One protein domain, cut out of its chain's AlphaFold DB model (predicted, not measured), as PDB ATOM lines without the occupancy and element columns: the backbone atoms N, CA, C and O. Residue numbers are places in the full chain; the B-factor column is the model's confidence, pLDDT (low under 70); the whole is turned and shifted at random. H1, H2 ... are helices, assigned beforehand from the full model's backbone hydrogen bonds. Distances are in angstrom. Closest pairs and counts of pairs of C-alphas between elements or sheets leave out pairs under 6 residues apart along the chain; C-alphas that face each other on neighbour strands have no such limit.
ATOM      1  N   VAL A  29     179.079 115.054 -17.099       46.12
ATOM      2  CA  VAL A  29     179.180 113.725 -16.488       46.12
ATOM      3  C   VAL A  29     180.118 112.750 -17.215       46.12
ATOM      4  O   VAL A  29     180.639 111.832 -16.589       46.12
ATOM      5  N   ILE A  30     180.473 112.983 -18.485       49.53
ATOM      6  CA  ILE A  30     181.564 112.209 -19.120       49.53
ATOM      7  C   ILE A  30     182.908 112.532 -18.433       49.53
ATOM      8  O   ILE A  30     183.780 111.672 -18.344       49.53
ATOM      9  N   ARG A  31     183.048 113.727 -17.834       48.50
ATOM     10  CA  ARG A  31     184.206 114.064 -16.984       48.50
ATOM     11  C   ARG A  31     184.177 113.394 -15.605       48.50
ATOM     12  O   ARG A  31     185.246 113.212 -15.024       48.50
ATOM     13  N   LEU A  32     183.006 113.009 -15.088       49.31
ATOM     14  CA  LEU A  32     182.873 112.319 -13.795       49.31
ATOM     15  C   LEU A  32     183.469 110.903 -13.835       49.31
ATOM     16  O   LEU A  32     184.077 110.483 -12.854       49.31
ATOM     17  N   SER A  33     183.347 110.187 -14.959       47.41
ATOM     18  CA  SER A  33     183.903 108.832 -15.100       47.41
ATOM     19  C   SER A  33     185.399 108.819 -15.422       47.41
ATOM     20  O   SER A  33     186.097 107.884 -15.036       47.41
ATOM     21  N   SER A  34     185.911 109.851 -16.104       46.03
ATOM     22  CA  SER A  34     187.296 109.873 -16.583       46.03
ATOM     23  C   SER A  34     188.309 110.475 -15.604       46.03
ATOM     24  O   SER A  34     189.501 110.256 -15.801       46.03
ATOM     25  N   GLN A  35     187.898 111.271 -14.602       53.84
ATOM     26  CA  GLN A  35     188.864 112.057 -13.811       53.84
ATOM     27  C   GLN A  35     189.125 111.631 -12.367       53.84
ATOM     28  O   GLN A  35     190.194 111.988 -11.883       53.84
ATOM     29  N   LEU A  36     188.275 110.893 -11.650       50.91
ATOM     30  CA  LEU A  36     188.489 110.769 -10.200       50.91
ATOM     31  C   LEU A  36     188.192 109.374  -9.652       50.91
ATOM     32  O   LEU A  36     187.049 108.930  -9.577       50.91
ATOM     33  N   VAL A  37     189.259 108.724  -9.179       50.06
ATOM     34  CA  VAL A  37     189.194 107.662  -8.173       50.06
ATOM     35  C   VAL A  37     188.631 108.296  -6.904       50.06
ATOM     36  O   VAL A  37     189.362 108.824  -6.069       50.06
ATOM     37  N   MET A  38     187.305 108.302  -6.788       61.09
ATOM     38  CA  MET A  38     186.638 108.586  -5.528       61.09
ATOM     39  C   MET A  38     187.111 107.539  -4.521       61.09
ATOM     40  O   MET A  38     187.169 106.348  -4.849       61.09
ATOM     41  N   VAL A  39     187.482 107.962  -3.311       63.88
ATOM     42  CA  VAL A  39     187.684 107.019  -2.209       63.88
ATOM     43  C   VAL A  39     186.413 106.187  -2.142       63.88
ATOM     44  O   VAL A  39     185.336 106.750  -1.976       63.88
ATOM     45  N   LYS A  40     186.506 104.872  -2.356       72.44
ATOM     46  CA  LYS A  40     185.308 104.035  -2.324       72.44
ATOM     47  C   LYS A  40     184.683 104.149  -0.944       72.44
ATOM     48  O   LYS A  40     185.407 104.062   0.048       72.44
ATOM     49  N   LEU A  41     183.369 104.347  -0.879       73.38
ATOM     50  CA  LEU A  41     182.641 104.278   0.381       73.38
ATOM     51  C   LEU A  41     182.991 102.929   1.015       73.38
ATOM     52  O   LEU A  41     182.873 101.914   0.338       73.38
ATOM     53  N   ILE A  42     183.436 102.923   2.265       73.62
ATOM     54  CA  ILE A  42     183.528 101.777   3.174       73.62
ATOM     55  C   ILE A  42     182.726 102.133   4.434       73.62
ATOM     56  O   ILE A  42     182.380 103.291   4.668       73.62
ATOM     57  N   ASP A  43     182.413 101.134   5.237       73.06
ATOM     58  CA  ASP A  43     181.678 101.232   6.498       73.06
ATOM     59  C   ASP A  43     182.249 102.282   7.468       73.06
ATOM     60  O   ASP A  43     181.495 102.963   8.161       73.06
ATOM     61  N   GLU A  44     183.563 102.501   7.449       76.62
ATOM     62  CA  GLU A  44     184.238 103.436   8.357       76.62
ATOM     63  C   GLU A  44     184.393 104.862   7.803       76.62
ATOM     64  O   GLU A  44     184.662 105.799   8.556       76.62
ATOM     65  N   ASN A  45     184.238 105.069   6.491       81.31
ATOM     66  CA  ASN A  45     184.623 106.333   5.849       81.31
ATOM     67  C   ASN A  45     183.439 107.197   5.395       81.31
ATOM     68  O   ASN A  45     183.653 108.177   4.675       81.31
ATOM     69  N   PHE A  46     182.214 106.869   5.822       81.38
ATOM     70  CA  PHE A  46     180.990 107.529   5.363       81.38
ATOM     71  C   PHE A  46     181.067 109.055   5.418       81.38
ATOM     72  O   PHE A  46     180.655 109.722   4.475       81.38
ATOM     73  N   LEU A  47     181.624 109.625   6.491       80.50
ATOM     74  CA  LEU A  47     181.690 111.078   6.653       80.50
ATOM     75  C   LEU A  47     182.609 111.741   5.611       80.50
ATOM     76  O   LEU A  47     182.240 112.753   5.015       80.50
ATOM     77  N   ILE A  48     183.768 111.129   5.353       79.94
ATOM     78  CA  ILE A  48     184.760 111.605   4.377       79.94
ATOM     79  C   ILE A  48     184.214 111.428   2.959       79.94
ATOM     80  O   ILE A  48     184.247 112.364   2.159       79.94
ATOM     81  N   TRP A  49     183.653 110.252   2.671       84.88
ATOM     82  CA  TRP A  49     183.010 109.968   1.394       84.88
ATOM     83  C   TRP A  49     181.866 110.944   1.123       84.88
ATOM     84  O   TRP A  49     181.815 111.537   0.052       84.88
ATOM     85  N   LYS A  50     180.989 111.184   2.106       82.94
ATOM     86  CA  LYS A  50     179.845 112.096   1.980       82.94
ATOM     87  C   LYS A  50     180.301 113.517   1.677       82.94
ATOM     88  O   LYS A  50     179.713 114.169   0.818       82.94
ATOM     89  N   GLN A  51     181.337 114.001   2.358       80.56
ATOM     90  CA  GLN A  51     181.869 115.338   2.119       80.56
ATOM     91  C   GLN A  51     182.433 115.477   0.696       80.56
ATOM     92  O   GLN A  51     182.135 116.458   0.017       80.56
ATOM     93  N   GLN A  52     183.187 114.482   0.218       79.00
ATOM     94  CA  GLN A  52     183.714 114.465  -1.152       79.00
ATOM     95  C   GLN A  52     182.602 114.316  -2.198       79.00
ATOM     96  O   GLN A  52     182.626 115.000  -3.221       79.00
ATOM     97  N   ALA A  53     181.604 113.471  -1.928       80.94
ATOM     98  CA  ALA A  53     180.453 113.271  -2.795       80.94
ATOM     99  C   ALA A  53     179.676 114.572  -2.986       80.94
ATOM    100  O   ALA A  53     179.455 115.003  -4.113       80.94
ATOM    101  N   LEU A  54     179.316 115.228  -1.881       80.25
ATOM    102  CA  LEU A  54     178.560 116.475  -1.914       80.25
ATOM    103  C   LEU A  54     179.336 117.595  -2.609       80.25
ATOM    104  O   LEU A  54     178.742 118.309  -3.411       80.25
ATOM    105  N   ALA A  55     180.647 117.715  -2.370       78.75
ATOM    106  CA  ALA A  55     181.482 118.701  -3.056       78.75
ATOM    107  C   ALA A  55     181.485 118.494  -4.581       78.75
ATOM    108  O   ALA A  55     181.381 119.455  -5.341       78.75
ATOM    109  N   MET A  56     181.547 117.238  -5.031       75.06
ATOM    110  CA  MET A  56     181.485 116.890  -6.451       75.06
ATOM    111  C   MET A  56     180.106 117.177  -7.046       75.06
ATOM    112  O   MET A  56     180.008 117.828  -8.080       75.06
ATOM    113  N   ILE A  57     179.037 116.739  -6.381       76.81
ATOM    114  CA  ILE A  57     177.654 116.933  -6.835       76.81
ATOM    115  C   ILE A  57     177.323 118.426  -6.969       76.81
ATOM    116  O   ILE A  57     176.776 118.831  -7.993       76.81
ATOM    117  N   GLN A  58     177.716 119.239  -5.983       78.00
ATOM    118  CA  GLN A  58     177.563 120.698  -6.026       78.00
ATOM    119  C   GLN A  58     178.415 121.330  -7.133       78.00
ATOM    120  O   GLN A  58     177.962 122.244  -7.817       78.00
ATOM    121  N   GLY A  59     179.633 120.822  -7.359       72.38
ATOM    122  CA  GLY A  59     180.508 121.282  -8.442       72.38
ATOM    123  C   GLY A  59     179.930 121.062  -9.844       72.38
ATOM    124  O   GLY A  59     180.276 121.798 -10.767       72.38
ATOM    125  N   PHE A  60     179.033 120.087 -10.003       71.31
ATOM    126  CA  PHE A  60     178.326 119.806 -11.256       71.31
ATOM    127  C   PHE A  60     176.885 120.336 -11.291       71.31
ATOM    128  O   PHE A  60     176.179 120.074 -12.265       71.31
ATOM    129  N   SER A  61     176.449 121.074 -10.264       72.31
ATOM    130  CA  SER A  61     175.077 121.586 -10.129       72.31
ATOM    131  C   SER A  61     173.997 120.488 -10.178       72.31
ATOM    132  O   SER A  61     172.900 120.690 -10.703       72.31
ATOM    133  N   LEU A  62     174.319 119.291  -9.669       73.81
ATOM    134  CA  LEU A  62     173.431 118.119  -9.652       73.81
ATOM    135  C   LEU A  62     172.686 117.951  -8.318       73.81
ATOM    136  O   LEU A  62     171.963 116.974  -8.127       73.81
ATOM    137  N   GLU A  63     172.833 118.884  -7.377       75.69
ATOM    138  CA  GLU A  63     172.191 118.833  -6.061       75.69
ATOM    139  C   GLU A  63     170.663 118.737  -6.146       75.69
ATOM    140  O   GLU A  63     170.031 118.083  -5.314       75.69
ATOM    141  N   SER A  64     170.068 119.323  -7.184       75.31
ATOM    142  CA  SER A  64     168.622 119.314  -7.406       75.31
ATOM    143  C   SER A  64     168.049 117.916  -7.658       75.31
ATOM    144  O   SER A  64     166.892 117.660  -7.317       75.31
ATOM    145  N   PHE A  65     168.861 116.991  -8.182       74.38
ATOM    146  CA  PHE A  65     168.492 115.585  -8.357       74.38
ATOM    147  C   PHE A  65     168.492 114.825  -7.026       74.38
ATOM    148  O   PHE A  65     167.645 113.967  -6.810       74.38
ATOM    149  N   ILE A  66     169.394 115.167  -6.099       76.12
ATOM    150  CA  ILE A  66     169.484 114.496  -4.790       76.12
ATOM    151  C   ILE A  66     168.372 114.947  -3.851       76.12
ATOM    152  O   ILE A  66     167.789 114.130  -3.142       76.12
ATOM    153  N   TYR A  67     168.072 116.244  -3.842       76.50
ATOM    154  CA  TYR A  67     167.022 116.802  -2.988       76.50
ATOM    155  C   TYR A  67     165.617 116.680  -3.592       76.50
ATOM    156  O   TYR A  67     164.647 117.070  -2.945       76.50
ATOM    157  N   GLY A  68     165.494 116.156  -4.817       70.31
ATOM    158  CA  GLY A  68     164.213 116.021  -5.513       70.31
ATOM    159  C   GLY A  68     163.555 117.361  -5.857       70.31
ATOM    160  O   GLY A  68     162.345 117.415  -6.057       70.31
ATOM    161  N   THR A  69     164.327 118.453  -5.903       73.31
ATOM    162  CA  THR A  69     163.830 119.787  -6.280       73.31
ATOM    163  C   THR A  69     163.752 119.972  -7.796       73.31
ATOM    164  O   THR A  69     163.091 120.895  -8.269       73.31
ATOM    165  N   SER A  70     164.399 119.090  -8.563       70.06
ATOM    166  CA  SER A  70     164.264 119.005 -10.017       70.06
ATOM    167  C   SER A  70     162.903 118.403 -10.390       70.06
ATOM    168  O   SER A  70     162.601 117.263 -10.041       70.06
ATOM    169  N   ILE A  71     162.066 119.170 -11.094       73.00
ATOM    170  CA  ILE A  71     160.753 118.708 -11.561       73.00
ATOM    171  C   ILE A  71     160.975 117.810 -12.781       73.00
ATOM    172  O   ILE A  71     161.567 118.253 -13.762       73.00
ATOM    173  N   CYS A  72     160.489 116.566 -12.727       75.75
ATOM    174  CA  CYS A  72     160.533 115.642 -13.862       75.75
ATOM    175  C   CYS A  72     159.785 116.257 -15.065       75.75
ATOM    176  O   CYS A  72     158.575 116.494 -14.956       75.75
ATOM    177  N   PRO A  73     160.468 116.546 -16.193       77.88
ATOM    178  CA  PRO A  73     159.822 117.101 -17.378       77.88
ATOM    179  C   PRO A  73     158.816 116.110 -17.974       77.88
ATOM    180  O   PRO A  73     158.969 114.898 -17.845       77.88
ATOM    181  N   SER A  74     157.789 116.606 -18.671       76.56
ATOM    182  CA  SER A  74     156.837 115.720 -19.353       76.56
ATOM    183  C   SER A  74     157.532 114.939 -20.475       76.56
ATOM    184  O   SER A  74     158.272 115.529 -21.262       76.56
ATOM    185  N   GLU A  90     164.193 117.553 -23.226       71.50
ATOM    186  CA  GLU A  90     164.461 117.891 -21.824       71.50
ATOM    187  C   GLU A  90     164.286 116.682 -20.900       71.50
ATOM    188  O   GLU A  90     165.122 116.453 -20.025       71.50
ATOM    189  N   TYR A  91     163.257 115.861 -21.139       75.75
ATOM    190  CA  TYR A  91     163.051 114.604 -20.415       75.75
ATOM    191  C   TYR A  91     164.216 113.641 -20.657       75.75
ATOM    192  O   TYR A  91     164.771 113.091 -19.708       75.75
ATOM    193  N   VAL A  92     164.659 113.495 -21.910       73.31
ATOM    194  CA  VAL A  92     165.797 112.629 -22.255       73.31
ATOM    195  C   VAL A  92     167.084 113.109 -21.585       73.31
ATOM    196  O   VAL A  92     167.857 112.294 -21.078       73.31
ATOM    197  N   THR A  93     167.337 114.420 -21.551       75.62
ATOM    198  CA  THR A  93     168.513 114.974 -20.866       75.62
ATOM    199  C   THR A  93     168.433 114.816 -19.352       75.62
ATOM    200  O   THR A  93     169.434 114.438 -18.742       75.62
ATOM    201  N   TRP A  94     167.254 115.027 -18.764       80.69
ATOM    202  CA  TRP A  94     167.006 114.857 -17.335       80.69
ATOM    203  C   TRP A  94     167.198 113.397 -16.917       80.69
ATOM    204  O   TRP A  94     167.986 113.107 -16.022       80.69
ATOM    205  N   GLN A  95     166.574 112.464 -17.640       79.50
ATOM    206  CA  GLN A  95     166.687 111.029 -17.391       79.50
ATOM    207  C   GLN A  95     168.132 110.555 -17.562       79.50
ATOM    208  O   GLN A  95     168.630 109.762 -16.769       79.50
ATOM    209  N   ARG A  96     168.846 111.064 -18.572       76.31
ATOM    210  CA  ARG A  96     170.265 110.750 -18.757       76.31
ATOM    211  C   ARG A  96     171.106 111.231 -17.574       76.31
ATOM    212  O   ARG A  96     171.966 110.484 -17.123       76.31
ATOM    213  N   GLN A  97     170.891 112.451 -17.086       75.25
ATOM    214  CA  GLN A  97     171.628 112.988 -15.937       75.25
ATOM    215  C   GLN A  97     171.340 112.202 -14.656       75.25
ATOM    216  O   GLN A  97     172.281 111.832 -13.955       75.25
ATOM    217  N   ASP A  98     170.071 111.876 -14.408       80.00
ATOM    218  CA  ASP A  98     169.637 111.048 -13.284       80.00
ATOM    219  C   ASP A  98     170.314 109.667 -13.301       80.00
ATOM    220  O   ASP A  98     171.000 109.281 -12.352       80.00
ATOM    221  N   GLN A  99     170.235 108.952 -14.426       77.00
ATOM    222  CA  GLN A  99     170.821 107.615 -14.545       77.00
ATOM    223  C   GLN A  99     172.348 107.627 -14.451       77.00
ATOM    224  O   GLN A  99     172.946 106.710 -13.885       77.00
ATOM    225  N   LEU A 100     173.002 108.671 -14.964       75.88
ATOM    226  CA  LEU A 100     174.446 108.805 -14.826       75.88
ATOM    227  C   LEU A 100     174.853 109.091 -13.375       75.88
ATOM    228  O   LEU A 100     175.814 108.486 -12.898       75.88
ATOM    229  N   LEU A 101     174.110 109.937 -12.657       76.56
ATOM    230  CA  LEU A 101     174.331 110.180 -11.231       76.56
ATOM    231  C   LEU A 101     174.162 108.889 -10.421       76.56
ATOM    232  O   LEU A 101     175.031 108.558  -9.615       76.56
ATOM    233  N   VAL A 102     173.109 108.111 -10.694       76.50
ATOM    234  CA  VAL A 102     172.893 106.785 -10.093       76.50
ATOM    235  C   VAL A 102     174.076 105.861 -10.378       76.50
ATOM    236  O   VAL A 102     174.627 105.266  -9.451       76.50
ATOM    237  N   SER A 103     174.516 105.767 -11.636       73.62
ATOM    238  CA  SER A 103     175.647 104.913 -12.018       73.62
ATOM    239  C   SER A 103     176.943 105.305 -11.299       73.62
ATOM    240  O   SER A 103     177.691 104.437 -10.845       73.62
ATOM    241  N   TRP A 104     177.178 106.606 -11.122       77.88
ATOM    242  CA  TRP A 104     178.351 107.124 -10.434       77.88
ATOM    243  C   TRP A 104     178.300 106.832  -8.932       77.88
ATOM    244  O   TRP A 104     179.260 106.273  -8.396       77.88
ATOM    245  N   ILE A 105     177.170 107.108  -8.266       78.94
ATOM    246  CA  ILE A 105     176.978 106.787  -6.842       78.94
ATOM    247  C   ILE A 105     177.203 105.288  -6.623       78.94
ATOM    248  O   ILE A 105     177.990 104.913  -5.756       78.94
ATOM    249  N   LEU A 106     176.604 104.432  -7.457       73.50
ATOM    250  CA  LEU A 106     176.809 102.982  -7.404       73.50
ATOM    251  C   LEU A 106     178.287 102.596  -7.572       73.50
ATOM    252  O   LEU A 106     178.792 101.774  -6.811       73.50
ATOM    253  N   SER A 107     179.003 103.214  -8.516       73.31
ATOM    254  CA  SER A 107     180.429 102.937  -8.759       73.31
ATOM    255  C   SER A 107     181.348 103.373  -7.611       73.31
ATOM    256  O   SER A 107     182.415 102.789  -7.402       73.31
ATOM    257  N   SER A 108     180.924 104.383  -6.850       76.06
ATOM    258  CA  SER A 108     181.677 104.921  -5.720       76.06
ATOM    259  C   SER A 108     181.540 104.098  -4.439       76.06
ATOM    260  O   SER A 108     182.250 104.365  -3.471       76.06
ATOM    261  N   MET A 109     180.656 103.098  -4.408       75.06
ATOM    262  CA  MET A 109     180.452 102.247  -3.241       75.06
ATOM    263  C   MET A 109     181.374 101.023  -3.257       75.06
ATOM    264  O   MET A 109     181.554 100.360  -4.281       75.06
TER     265      MET A 109
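This is residues 29 to 74 and 90 to 109 of the 342 residues of an uncharacterized protein of Vitis vinifera (UniProt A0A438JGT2). Three helices, H1, H2 and the long H4, form a triangle with few contacts, and the small H3 bridges H2 and H4. The unnamed stretches at Glu 44 and Ser 74 mark the ends of the elongated outline. The printed part has 66 residues, with four named helices, H1 to H4 in order, and no named strand; it is all helix. It is only just compact, close to loose, with a radius of gyration of the C-alphas of 12.5 A, and spans 41 by 24 by 18 A.

H1, residues 30 to 35, and H4, residues 90 to 107, are close but not clearly touching; their closest C-alphas, Ser 33 and Trp 104, are 7.5 A apart, at a shallow tilt of 24 degrees, the same way. H2, residues 46 to 59, is only just apart from H4, at 8.4 A. H3, residues 63 to 66, is close but not clearly touching to H2, with closest C-alphas Ile 57 and Glu 63 at 5.8 A, and to H4, with Phe 65 and Asp 98 at 6.8 A. Every O i to N i+4 pair is within hydrogen-bond range in H2 and H4, 1 of 2 in H1; H3 is too short for one.

H1 begins at C-alpha 30 (181.564, 112.209, -19.120). H2 is 19.5 A long, H4 25.5 A, ending at C-alpha 107 (180.429, 102.937, -8.759).

Residues 75 to 89 are not printed; C-alphas 74 and 90 are 8.3 A apart. Residues 29 to 39 have pLDDT under 70.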